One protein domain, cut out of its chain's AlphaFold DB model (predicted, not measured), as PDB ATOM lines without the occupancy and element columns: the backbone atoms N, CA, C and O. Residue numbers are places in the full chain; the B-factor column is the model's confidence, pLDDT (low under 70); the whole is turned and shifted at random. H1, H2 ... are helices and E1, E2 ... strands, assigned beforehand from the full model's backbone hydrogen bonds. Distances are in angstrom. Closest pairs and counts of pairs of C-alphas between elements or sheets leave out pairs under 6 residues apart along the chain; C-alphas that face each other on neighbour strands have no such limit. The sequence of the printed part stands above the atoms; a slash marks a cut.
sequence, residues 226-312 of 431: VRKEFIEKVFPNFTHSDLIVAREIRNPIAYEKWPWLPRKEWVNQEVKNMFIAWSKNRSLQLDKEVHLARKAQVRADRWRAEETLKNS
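Overview. This is residues 226 to 312 of the 431 residues of the protein "Hypothetical protein" of Lotharella globosa (UniProt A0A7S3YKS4). A tiny sheet of two strands, E1 and E2, sits in a small head, from which one long helix, H4, reaches out as an arm; residues 283 to 312, almost wholly of H4, stick out free. In the head, H1 packs crosswise on the near part of H4, H2 sits beside H1, and H3 lies on a loop between E1 and E2 that reaches away from the other helices. The printed part has 87 residues, with four named helices and two named strands in the order H1, H2, E1, H3, E2, H4; the sheet is antiparallel and the class is mostly helix. The whole is extended, with a radius of gyration of the C-alphas of 22.5 A and spans of 72 by 36 by 17 A, the arm making the length.

Along the chain. Look first at the strands: E1 is residues 244 to 246, 7.0 A from first to last C-alpha, and E2 is residues 264 to 266, 7.1 A. Find C-alpha 269 at (-62.819, -31.000, 19.102); from there H4, residues 269 to 311, runs 62.7 A to C-alpha 311 at (-6.232, -5.276, 27.047). H1, residues 226 to 234, begins at C-alpha 226 at (-48.385, -22.482, 13.391) and is 11.9 A long. H2, residues 240 to 243, is 5.7 A long, and H3, residues 252 to 257, is 8.8 A long.

Arrangement. E1 and E2 are antiparallel neighbours at 137 degrees; look for N 245 and O 265, 2.9 A apart, and N 265 and O 245, 3.0 A apart, both within hydrogen-bond range. The closest C-alphas of E2 and H4 are those of Trp 266 and Lys 272, 5.8 A apart. H4 touches H1 with residues 275 to 279 alone, about perpendicular at 75 degrees; their closest C-alphas are those of Phe 230 and Phe 275, 6.7 A apart. H1 also touches H2, closest at the C-alphas of Lys 228 and His 240, 6.5 A. H2 and H4 are close but not clearly touching, with the C-alphas of Leu 243 and Val 271 at 7.6 A. H3 touches no helix. In H1, H3 and H4 every O i to N i+4 pair is within hydrogen-bond range; H2 is too short for such a pair.

Size, cuts and confidence. The two C-alphas farthest apart are those of Arg 250 and Ser 312, 72.7 A. Without the stretches that stand free, residues 256 to 261 and 283 to 312, the body spans 37 by 22 by 17 A. The printed part has no cut and no long link. The mean pLDDT of the printed part is 89.5; look to residues 259 to 260 for the values under 70.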
ATOM      1  N   VAL A 226     -48.412 -21.548  12.253       91.19
ATOM      2  CA  VAL A 226     -48.385 -22.482  13.391       91.19
ATOM      3  C   VAL A 226     -49.341 -23.665  13.180       91.19
ATOM      4  O   VAL A 226     -49.036 -24.774  13.602       91.19
ATOM      5  N   ARG A 227     -50.489 -23.458  12.520       92.12
ATOM      6  CA  ARG A 227     -51.416 -24.538  12.143       92.12
ATOM      7  C   ARG A 227     -50.818 -25.476  11.109       92.12
ATOM      8  O   ARG A 227     -50.902 -26.678  11.295       92.12
ATOM      9  N   LYS A 228     -50.215 -24.933  10.051       91.94
ATOM     10  CA  LYS A 228     -49.537 -25.734   9.029       91.94
ATOM     11  C   LYS A 228     -48.434 -26.585   9.644       91.94
ATOM     12  O   LYS A 228     -48.434 -27.786   9.434       91.94
ATOM     13  N   GLU A 229     -47.590 -25.982  10.478       93.75
ATOM     14  CA  GLU A 229     -46.515 -26.701  11.168       93.75
ATOM     15  C   GLU A 229     -47.050 -27.801  12.102       93.75
ATOM     16  O   GLU A 229     -46.463 -28.874  12.192       93.75
ATOM     17  N   PHE A 230     -48.169 -27.560  12.795       95.56
ATOM     18  CA  PHE A 230     -48.824 -28.592  13.602       95.56
ATOM     19  C   PHE A 230     -49.286 -29.771  12.745       95.56
ATOM     20  O   PHE A 230     -49.024 -30.914  13.102       95.56
ATOM     21  N   ILE A 231     -49.968 -29.491  11.633       94.12
ATOM     22  CA  ILE A 231     -50.504 -30.524  10.742       94.12
ATOM     23  C   ILE A 231     -49.357 -31.331  10.137       94.12
ATOM     24  O   ILE A 231     -49.365 -32.545  10.240       94.12
ATOM     25  N   GLU A 232     -48.323 -30.664   9.633       93.69
ATOM     26  CA  GLU A 232     -47.129 -31.310   9.084       93.69
ATOM     27  C   GLU A 232     -46.435 -32.236  10.098       93.69
ATOM     28  O   GLU A 232     -46.075 -33.360   9.765       93.69
ATOM     29  N   LYS A 233     -46.272 -31.791  11.354       94.19
ATOM     30  CA  LYS A 233     -45.539 -32.556  12.377       94.19
ATOM     31  C   LYS A 233     -46.362 -33.637  13.074       94.19
ATOM     32  O   LYS A 233     -45.786 -34.616  13.536       94.19
ATOM     33  N   VAL A 234     -47.667 -33.432  13.241       94.38
ATOM     34  CA  VAL A 234     -48.539 -34.325  14.031       94.38
ATOM     35  C   VAL A 234     -49.399 -35.214  13.133       94.38
ATOM     36  O   VAL A 234     -49.724 -36.332  13.519       94.38
ATOM     37  N   PHE A 235     -49.728 -34.750  11.929       93.50
ATOM     38  CA  PHE A 235     -50.583 -35.435  10.961       93.50
ATOM     39  C   PHE A 235     -49.961 -35.400   9.550       93.50
ATOM     40  O   PHE A 235     -50.552 -34.822   8.639       93.50
ATOM     41  N   PRO A 236     -48.789 -36.023   9.331       90.31
ATOM     42  CA  PRO A 236     -48.035 -35.898   8.077       90.31
ATOM     43  C   PRO A 236     -48.798 -36.392   6.835       90.31
ATOM     44  O   PRO A 236     -48.542 -35.927   5.730       90.31
ATOM     45  N   ASN A 237     -49.766 -37.297   7.019       93.31
ATOM     46  CA  ASN A 237     -50.599 -37.843   5.944       93.31
ATOM     47  C   ASN A 237     -51.853 -37.003   5.644       93.31
ATOM     48  O   ASN A 237     -52.633 -37.371   4.771       93.31
ATOM     49  N   PHE A 238     -52.082 -35.911   6.378       90.56
ATOM     50  CA  PHE A 238     -53.262 -35.065   6.229       90.56
ATOM     51  C   PHE A 238     -52.876 -33.678   5.734       90.56
ATOM     52  O   PHE A 238     -51.859 -33.098   6.118       90.56
ATOM     53  N   THR A 239     -53.740 -33.099   4.913       89.19
ATOM     54  CA  THR A 239     -53.577 -31.736   4.426       89.19
ATOM     55  C   THR A 239     -54.287 -30.732   5.329       89.19
ATOM     56  O   THR A 239     -55.139 -31.046   6.164       89.19
ATOM     57  N   HIS A 240     -53.957 -29.454   5.140       86.56
ATOM     58  CA  HIS A 240     -54.591 -28.371   5.889       86.56
ATOM     59  C   HIS A 240     -56.111 -28.289   5.655       86.56
ATOM     60  O   HIS A 240     -56.836 -27.846   6.546       86.56
ATOM     61  N   SER A 241     -56.601 -28.675   4.476       85.62
ATOM     62  CA  SER A 241     -58.035 -28.720   4.157       85.62
ATOM     63  C   SER A 241     -58.768 -29.863   4.854       85.62
ATOM     64  O   SER A 241     -59.938 -29.690   5.182       85.62
ATOM     65  N   ASP A 242     -58.084 -30.972   5.141       88.25
ATOM     66  CA  ASP A 242     -58.703 -32.159   5.747       88.25
ATOM     67  C   ASP A 242     -59.018 -31.934   7.230       88.25
ATOM     68  O   ASP A 242     -60.021 -32.410   7.755       88.25
ATOM     69  N   LEU A 243     -58.168 -31.162   7.915       89.81
ATOM     70  CA  LEU A 243     -58.284 -30.920   9.356       89.81
ATOM     71  C   LEU A 243     -58.901 -29.563   9.705       89.81
ATOM     72  O   LEU A 243     -59.320 -29.362  10.850       89.81
ATOM     73  N   ILE A 244     -58.951 -28.620   8.757       88.94
ATOM     74  CA  ILE A 244     -59.529 -27.287   8.954       88.94
ATOM     75  C   ILE A 244     -60.588 -27.020   7.884       88.94
ATOM     76  O   ILE A 244     -60.286 -26.602   6.764       88.94
ATOM     77  N   VAL A 245     -61.841 -27.182   8.291       89.25
ATOM     78  CA  VAL A 245     -63.026 -27.098   7.436       89.25
ATOM     79  C   VAL A 245     -63.692 -25.724   7.513       89.25
ATOM     80  O   VAL A 245     -63.427 -24.919   8.417       89.25
ATOM     81  N   ALA A 246     -64.547 -25.428   6.532       84.94
ATOM     82  CA  ALA A 246     -65.400 -24.248   6.572       84.94
ATOM     83  C   ALA A 246     -66.382 -24.369   7.742       84.94
ATOM     84  O   ALA A 246     -67.020 -25.399   7.931       84.94
ATOM     85  N   ARG A 247     -66.488 -23.304   8.534       81.25
ATOM     86  CA  ARG A 247     -67.403 -23.259   9.669       81.25
ATOM     87  C   ARG A 247     -68.828 -23.042   9.180       81.25
ATOM     88  O   ARG A 247     -69.075 -22.096   8.432       81.25
ATOM     89  N   GLU A 248     -69.756 -23.845   9.680       80.31
ATOM     90  CA  GLU A 248     -71.180 -23.679   9.399       80.31
ATOM     91  C   GLU A 248     -71.708 -22.362  10.006       80.31
ATOM     92  O   GLU A 248     -71.550 -22.076  11.202       80.31
ATOM     93  N   ILE A 249     -72.312 -21.507   9.171       79.06
ATOM     94  CA  ILE A 249     -72.806 -20.187   9.588       79.06
ATOM     95  C   ILE A 249     -74.209 -20.341  10.179       79.06
ATOM     96  O   ILE A 249     -75.209 -20.225   9.484       79.06
ATOM     97  N   ARG A 250     -74.281 -20.549  11.496       79.69
ATOM     98  CA  ARG A 250     -75.563 -20.651  12.223       79.69
ATOM     99  C   ARG A 250     -76.323 -19.325  12.355       79.69
ATOM    100  O   ARG A 250     -77.524 -19.330  12.570       79.69
ATOM    101  N   ASN A 251     -75.624 -18.189  12.279       81.19
ATOM    102  CA  ASN A 251     -76.216 -16.850  12.386       81.19
ATOM    103  C   ASN A 251     -75.577 -15.906  11.348       81.19
ATOM    104  O   ASN A 251     -74.504 -15.353  11.612       81.19
ATOM    105  N   PRO A 252     -76.207 -15.730  10.173       81.31
ATOM    106  CA  PRO A 252     -75.681 -14.888   9.095       81.31
ATOM    107  C   PRO A 252     -75.506 -13.414   9.492       81.31
ATOM    108  O   PRO A 252     -74.460 -12.829   9.207       81.31
ATOM    109  N   ILE A 253     -76.461 -12.857  10.249       82.56
ATOM    110  CA  ILE A 253     -76.468 -11.454  10.707       82.56
ATOM    111  C   ILE A 253     -75.212 -11.144  11.536       82.56
ATOM    112  O   ILE A 253     -74.595 -10.086  11.404       82.56
ATOM    113  N   ALA A 254     -74.774 -12.089  12.375       79.62
ATOM    114  CA  ALA A 254     -73.567 -11.918  13.179       79.62
ATOM    115  C   ALA A 254     -72.285 -11.831  12.327       79.62
ATOM    116  O   ALA A 254     -71.388 -11.056  12.660       79.62
ATOM    117  N   TYR A 255     -72.180 -12.593  11.232       78.75
ATOM    118  CA  TYR A 255     -71.003 -12.574  10.348       78.75
ATOM    119  C   TYR A 255     -70.961 -11.358   9.423       78.75
ATOM    120  O   TYR A 255     -69.867 -10.937   9.038       78.75
ATOM    121  N   GLU A 256     -72.122 -10.801   9.090       78.50
ATOM    122  CA  GLU A 256     -72.239  -9.521   8.391       78.50
ATOM    123  C   GLU A 256     -71.817  -8.365   9.308       78.50
ATOM    124  O   GLU A 256     -70.942  -7.573   8.958       78.50
ATOM    125  N   LYS A 257     -72.333  -8.347  10.546       82.69
ATOM    126  CA  LYS A 257     -71.979  -7.350  11.566       82.69
ATOM    127  C   LYS A 257     -70.510  -7.432  11.995       82.69
ATOM    128  O   LYS A 257     -69.882  -6.398  12.224       82.69
ATOM    129  N   TRP A 258     -69.946  -8.639  12.121       75.50
ATOM    130  CA  TRP A 258     -68.577  -8.877  12.602       75.50
ATOM    131  C   TRP A 258     -67.733  -9.687  11.600       75.50
ATOM    132  O   TRP A 258     -67.479 -10.881  11.806       75.50
ATOM    133  N   PRO A 259     -67.166  -9.034  10.566       69.50
ATOM    134  CA  PRO A 259     -66.400  -9.698   9.502       69.50
ATOM    135  C   PRO A 259     -65.139 -10.447   9.966       69.50
ATOM    136  O   PRO A 259     -64.493 -11.143   9.183       69.50
ATOM    137  N   TRP A 260     -64.723 -10.272  11.225       69.06
ATOM    138  CA  TRP A 260     -63.547 -10.921  11.806       69.06
ATOM    139  C   TRP A 260     -63.830 -12.271  12.469       69.06
ATOM    140  O   TRP A 260     -62.865 -12.910  12.910       69.06
ATOM    141  N   LEU A 261     -65.097 -12.696  12.559       72.12
ATOM    142  CA  LEU A 261     -65.471 -14.013  13.071       72.12
ATOM    143  C   LEU A 261     -64.765 -15.129  12.273       72.12
ATOM    144  O   LEU A 261     -64.667 -15.046  11.044       72.12
ATOM    145  N   PRO A 262     -64.236 -16.175  12.936       75.38
ATOM    146  CA  PRO A 262     -63.557 -17.266  12.245       75.38
ATOM    147  C   PRO A 262     -64.516 -18.024  11.323       75.38
ATOM    148  O   PRO A 262     -65.469 -18.626  11.800       75.38
ATOM    149  N   ARG A 263     -64.220 -18.039  10.018       80.81
ATOM    150  CA  ARG A 263     -64.961 -18.812   8.999       80.81
ATOM    151  C   ARG A 263     -64.437 -20.237   8.806       80.81
ATOM    152  O   ARG A 263     -64.933 -20.965   7.959       80.81
ATOM    153  N   LYS A 264     -63.397 -20.607   9.552       85.62
ATOM    154  CA  LYS A 264     -62.773 -21.926   9.521       85.62
ATOM    155  C   LYS A 264     -62.658 -22.468  10.935       85.62
ATOM    156  O   LYS A 264     -62.300 -21.710  11.846       85.62
ATOM    157  N   GLU A 265     -62.883 -23.759  11.097       87.94
ATOM    158  CA  GLU A 265     -62.744 -24.467  12.363       87.94
ATOM    159  C   GLU A 265     -62.050 -25.813  12.178       87.94
ATOM    160  O   GLU A 265     -61.822 -26.253  11.057       87.94
ATOM    161  N   TRP A 266     -61.622 -26.409  13.286       92.25
ATOM    162  CA  TRP A 266     -61.046 -27.749  13.258       92.25
ATOM    163  C   TRP A 266     -62.149 -28.770  12.990       92.25
ATOM    164  O   TRP A 266     -63.251 -28.592  13.505       92.25
ATOM    165  N   VAL A 267     -61.832 -29.832  12.245       92.50
ATOM    166  CA  VAL A 267     -62.777 -30.903  11.876       92.50
ATOM    167  C   VAL A 267     -63.505 -31.497  13.086       92.50
ATOM    168  O   VAL A 267     -64.695 -31.783  13.024       92.50
ATOM    169  N   ASN A 268     -62.810 -31.634  14.217       92.81
ATOM    170  CA  ASN A 268     -63.395 -32.078  15.473       92.81
ATOM    171  C   ASN A 268     -62.710 -31.411  16.682       92.81
ATOM    172  O   ASN A 268     -61.690 -30.713  16.576       92.81
ATOM    173  N   GLN A 269     -63.302 -31.606  17.861       92.50
ATOM    174  CA  GLN A 269     -62.819 -31.000  19.102       92.50
ATOM    175  C   GLN A 269     -61.525 -31.655  19.621       92.50
ATOM    176  O   GLN A 269     -60.750 -30.990  20.309       92.50
ATOM    177  N   GLU A 270     -61.252 -32.909  19.265       94.12
ATOM    178  CA  GLU A 270     -60.034 -33.627  19.649       94.12
ATOM    179  C   GLU A 270     -58.792 -33.040  18.969       94.12
ATOM    180  O   GLU A 270     -57.877 -32.585  19.656       94.12
ATOM    181  N   VAL A 271     -58.810 -32.903  17.638       93.38
ATOM    182  CA  VAL A 271     -57.737 -32.267  16.856       93.38
ATOM    183  C   VAL A 271     -57.497 -30.836  17.342       93.38
ATOM    184  O   VAL A 271     -56.356 -30.390  17.481       93.38
ATOM    185  N   LYS A 272     -58.567 -30.109  17.690       93.06
ATOM    186  CA  LYS A 272     -58.462 -28.776  18.298       93.06
ATOM    187  C   LYS A 272     -57.748 -28.800  19.650       93.06
ATOM    188  O   LYS A 272     -56.922 -27.923  19.904       93.06
ATOM    189  N   ASN A 273     -58.058 -29.761  20.519       95.44
ATOM    190  CA  ASN A 273     -57.405 -29.905  21.820       95.44
ATOM    191  C   ASN A 273     -55.926 -30.287  21.657       95.44
ATOM    192  O   ASN A 273     -55.072 -29.679  22.309       95.44
ATOM    193  N   MET A 274     -55.612 -31.200  20.731       94.69
ATOM    194  CA  MET A 274     -54.238 -31.561  20.369       94.69
ATOM    195  C   MET A 274     -53.454 -30.345  19.870       94.69
ATOM    196  O   MET A 274     -52.356 -30.081  20.359       94.69
ATOM    197  N   PHE A 275     -54.040 -29.540  18.975       94.69
ATOM    198  CA  PHE A 275     -53.420 -28.299  18.510       94.69
ATOM    199  C   PHE A 275     -53.142 -27.334  19.663       94.69
ATOM    200  O   PHE A 275     -52.067 -26.742  19.724       94.69
ATOM    201  N   ILE A 276     -54.090 -27.155  20.588       92.75
ATOM    202  CA  ILE A 276     -53.909 -26.264  21.741       92.75
ATOM    203  C   ILE A 276     -52.750 -26.747  22.622       92.75
ATOM    204  O   ILE A 276     -51.903 -25.935  22.997       92.75
ATOM    205  N   ALA A 277     -52.699 -28.041  22.944       94.56
ATOM    206  CA  ALA A 277     -51.634 -28.623  23.759       94.56
ATOM    207  C   ALA A 277     -50.265 -28.494  23.072       94.56
ATOM    208  O   ALA A 277     -49.312 -27.980  23.666       94.56
ATOM    209  N   TRP A 278     -50.189 -28.858  21.792       96.25
ATOM    210  CA  TRP A 278     -48.975 -28.748  20.991       96.25
ATOM    211  C   TRP A 278     -48.507 -27.296  20.850       96.25
ATOM    212  O   TRP A 278     -47.335 -26.996  21.063       96.25
ATOM    213  N   SER A 279     -49.424 -26.364  20.575       93.44
ATOM    214  CA  SER A 279     -49.121 -24.937  20.426       93.44
ATOM    215  C   SER A 279     -48.559 -24.334  21.717       93.44
ATOM    216  O   SER A 279     -47.612 -23.541  21.665       93.44
ATOM    217  N   LYS A 280     -49.094 -24.740  22.878       91.94
ATOM    218  CA  LYS A 280     -48.560 -24.362  24.195       91.94
ATOM    219  C   LYS A 280     -47.147 -24.906  24.401       91.94
ATOM    220  O   LYS A 280     -46.263 -24.130  24.750       91.94
ATOM    221  N   ASN A 281     -46.921 -26.197  24.143       93.94
ATOM    222  CA  ASN A 281     -45.600 -26.807  24.303       93.94
ATOM    223  C   ASN A 281     -44.566 -26.176  23.357       93.94
ATOM    224  O   ASN A 281     -43.497 -25.770  23.793       93.94
ATOM    225  N   ARG A 282     -44.912 -25.988  22.079       92.69
ATOM    226  CA  ARG A 282     -44.057 -25.305  21.099       92.69
ATOM    227  C   ARG A 282     -43.681 -23.895  21.547       92.69
ATOM    228  O   ARG A 282     -42.526 -23.510  21.427       92.69
ATOM    229  N   SER A 283     -44.648 -23.123  22.045       87.31
ATOM    230  CA  SER A 283     -44.379 -21.769  22.546       87.31
ATOM    231  C   SER A 283     -43.431 -21.811  23.744       87.31
ATOM    232  O   SER A 283     -42.462 -21.067  23.767       87.31
ATOM    233  N   LEU A 284     -43.642 -22.747  24.675       88.94
ATOM    234  CA  LEU A 284     -42.761 -22.946  25.823       88.94
ATOM    235  C   LEU A 284     -41.329 -23.320  25.405       88.94
ATOM    236  O   LEU A 284     -40.378 -22.826  26.003       88.94
ATOM    237  N   GLN A 285     -41.165 -24.185  24.400       89.50
ATOM    238  CA  GLN A 285     -39.841 -24.563  23.893       89.50
ATOM    239  C   GLN A 285     -39.143 -23.391  23.205       89.50
ATOM    240  O   GLN A 285     -38.006 -23.084  23.545       89.50
ATOM    241  N   LEU A 286     -39.844 -22.667  22.331       85.50
ATOM    242  CA  LEU A 286     -39.291 -21.465  21.705       85.50
ATOM    243  C   LEU A 286     -38.919 -20.401  22.742       85.50
ATOM    244  O   LEU A 286     -37.863 -19.788  22.633       85.50
ATOM    245  N   ASP A 287     -39.737 -20.200  23.775       83.69
ATOM    246  CA  ASP A 287     -39.429 -19.259  24.854       83.69
ATOM    247  C   ASP A 287     -38.176 -19.693  25.636       83.69
ATOM    248  O   ASP A 287     -37.347 -18.851  25.993       83.69
ATOM    249  N   LYS A 288     -37.993 -21.004  25.866       91.00
ATOM    250  CA  LYS A 288     -36.771 -21.562  26.467       91.00
ATOM    251  C   LYS A 288     -35.553 -21.339  25.575       91.00
ATOM    252  O   LYS A 288     -34.542 -20.848  26.071       91.00
ATOM    253  N   GLU A 289     -35.644 -21.652  24.286       90.69
ATOM    254  CA  GLU A 289     -34.562 -21.465  23.310       90.69
ATOM    255  C   GLU A 289     -34.166 -19.992  23.191       90.69
ATOM    256  O   GLU A 289     -32.991 -19.653  23.319       90.69
ATOM    257  N   VAL A 290     -35.142 -19.092  23.050       85.94
ATOM    258  CA  VAL A 290     -34.917 -17.641  23.013       85.94
ATOM    259  C   VAL A 290     -34.270 -17.158  24.311       85.94
ATOM    260  O   VAL A 290     -33.359 -16.328  24.286       85.94
ATOM    261  N   HIS A 291     -34.703 -17.671  25.463       83.38
ATOM    262  CA  HIS A 291     -34.102 -17.318  26.748       83.38
ATOM    263  C   HIS A 291     -32.662 -17.822  26.884       83.38
ATOM    264  O   HIS A 291     -31.811 -17.069  27.364       83.38
ATOM    265  N   LEU A 292     -32.371 -19.049  26.444       92.81
ATOM    266  CA  LEU A 292     -31.021 -19.618  26.419       92.81
ATOM    267  C   LEU A 292     -30.106 -18.845  25.466       92.81
ATOM    268  O   LEU A 292     -29.015 -18.447  25.873       92.81
ATOM    269  N   ALA A 293     -30.574 -18.549  24.253       92.06
ATOM    270  CA  ALA A 293     -29.855 -17.735  23.277       92.06
ATOM    271  C   ALA A 293     -29.555 -16.336  23.832       92.06
ATOM    272  O   ALA A 293     -28.419 -15.869  23.789       92.06
ATOM    273  N   ARG A 294     -30.540 -15.689  24.469       88.94
ATOM    274  CA  ARG A 294     -30.343 -14.393  25.131       88.94
ATOM    275  C   ARG A 294     -29.316 -14.476  26.263       88.94
ATOM    276  O   ARG A 294     -28.501 -13.571  26.401       88.94
ATOM    277  N   LYS A 295     -29.341 -15.534  27.080       92.56
ATOM    278  CA  LYS A 295     -28.334 -15.755  28.132       92.56
ATOM    279  C   LYS A 295     -26.937 -15.973  27.550       92.56
ATOM    280  O   LYS A 295     -25.974 -15.453  28.104       92.56
ATOM    281  N   ALA A 296     -26.814 -16.727  26.458       94.31
ATOM    282  CA  ALA A 296     -25.548 -16.925  25.759       94.31
ATOM    283  C   ALA A 296     -25.004 -15.601  25.204       94.31
ATOM    284  O   ALA A 296     -23.846 -15.285  25.454       94.31
ATOM    285  N   GLN A 297     -25.860 -14.785  24.581       92.44
ATOM    286  CA  GLN A 297     -25.481 -13.459  24.088       92.44
ATOM    287  C   GLN A 297     -24.974 -12.549  25.211       92.44
ATOM    288  O   GLN A 297     -23.931 -11.926  25.067       92.44
ATOM    289  N   VAL A 298     -25.676 -12.503  26.348       92.75
ATOM    290  CA  VAL A 298     -25.245 -11.704  27.509       92.75
ATOM    291  C   VAL A 298     -23.881 -12.165  28.027       92.75
ATOM    292  O   VAL A 298     -23.044 -11.329  28.347       92.75
ATOM    293  N   ARG A 299     -23.631 -13.480  28.088       94.25
ATOM    294  CA  ARG A 299     -22.315 -14.009  28.480       94.25
ATOM    295  C   ARG A 299     -21.222 -13.603  27.492       94.25
ATOM    296  O   ARG A 299     -20.181 -13.135  27.927       94.25
ATOM    297  N   ALA A 300     -21.478 -13.730  26.191       95.06
ATOM    298  CA  ALA A 300     -20.530 -13.334  25.152       95.06
ATOM    299  C   ALA A 300     -20.228 -11.827  25.188       95.06
ATOM    300  O   ALA A 300     -19.078 -11.421  25.059       95.06
ATOM    301  N   ASP A 301     -21.250 -10.997  25.409       94.00
ATOM    302  CA  ASP A 301     -21.082  -9.551  25.522       94.00
ATOM    303  C   ASP A 301     -20.272  -9.164  26.768       94.00
ATOM    304  O   ASP A 301     -19.384  -8.318  26.682       94.00
ATOM    305  N   ARG A 302     -20.536  -9.790  27.921       94.88
ATOM    306  CA  ARG A 302     -19.748  -9.542  29.137       94.88
ATOM    307  C   ARG A 302     -18.300  -9.988  28.984       94.88
ATOM    308  O   ARG A 302     -17.415  -9.213  29.320       94.88
ATOM    309  N   TRP A 303     -18.077 -11.166  28.404       96.06
ATOM    310  CA  TRP A 303     -16.733 -11.661  28.113       96.06
ATOM    311  C   TRP A 303     -15.961 -10.698  27.204       96.06
ATOM    312  O   TRP A 303     -14.835 -10.333  27.519       96.06
ATOM    313  N   ARG A 304     -16.589 -10.202  26.125       96.00
ATOM    314  CA  ARG A 304     -15.966  -9.205  25.238       96.00
ATOM    315  C   ARG A 304     -15.585  -7.936  25.997       96.00
ATOM    316  O   ARG A 304     -14.480  -7.439  25.829       96.00
ATOM    317  N   ALA A 305     -16.485  -7.423  26.835       97.19
ATOM    318  CA  ALA A 305     -16.205  -6.235  27.628       97.19
ATOM    319  C   ALA A 305     -15.037  -6.456  28.600       97.19
ATOM    320  O   ALA A 305     -14.160  -5.606  28.687       97.19
ATOM    321  N   GLU A 306     -15.007  -7.585  29.307       96.88
ATOM    322  CA  GLU A 306     -13.906  -7.945  30.210       96.88
ATOM    323  C   GLU A 306     -12.571  -8.051  29.462       96.88
ATOM    324  O   GLU A 306     -11.567  -7.514  29.930       96.88
ATOM    325  N   GLU A 307     -12.566  -8.648  28.269       97.81
ATOM    326  CA  GLU A 307     -11.372  -8.750  27.426       97.81
ATOM    327  C   GLU A 307     -10.874  -7.366  26.973       97.81
ATOM    328  O   GLU A 307      -9.689  -7.054  27.099       97.81
ATOM    329  N   THR A 308     -11.777  -6.481  26.536       97.75
ATOM    330  CA  THR A 308     -11.432  -5.094  26.186       97.75
ATOM    331  C   THR A 308     -10.840  -4.343  27.382       97.75
ATOM    332  O   THR A 308      -9.816  -3.674  27.249       97.75
ATOM    333  N   LEU A 309     -11.436  -4.475  28.573       97.88
ATOM    334  CA  LEU A 309     -10.948  -3.830  29.800       97.88
ATOM    335  C   LEU A 309      -9.598  -4.394  30.272       97.88
ATOM    336  O   LEU A 309      -8.800  -3.688  30.894       97.88
ATOM    337  N   LYS A 310      -9.315  -5.663  29.982       97.38
ATOM    338  CA  LYS A 310      -8.019  -6.276  30.276       97.38
ATOM    339  C   LYS A 310      -6.922  -5.713  29.371       97.38
ATOM    340  O   LYS A 310      -5.847  -5.369  29.867       97.38
ATOM    341  N   ASN A 311      -7.222  -5.575  28.082       97.69
ATOM    342  CA  ASN A 311      -6.232  -5.276  27.047       97.69
ATOM    343  C   ASN A 311      -6.061  -3.777  26.745       97.69
ATOM    344  O   ASN A 311      -5.018  -3.384  26.232       97.69
ATOM    345  N   SER A 312      -7.040  -2.926  27.076       97.69
ATOM    346  CA  SER A 312      -6.995  -1.484  26.799       97.69
ATOM    347  C   SER A 312      -6.913  -0.654  28.081       97.69
ATOM    348  O   SER A 312      -7.836  -0.640  28.901       97.69
TER     349      SER A 312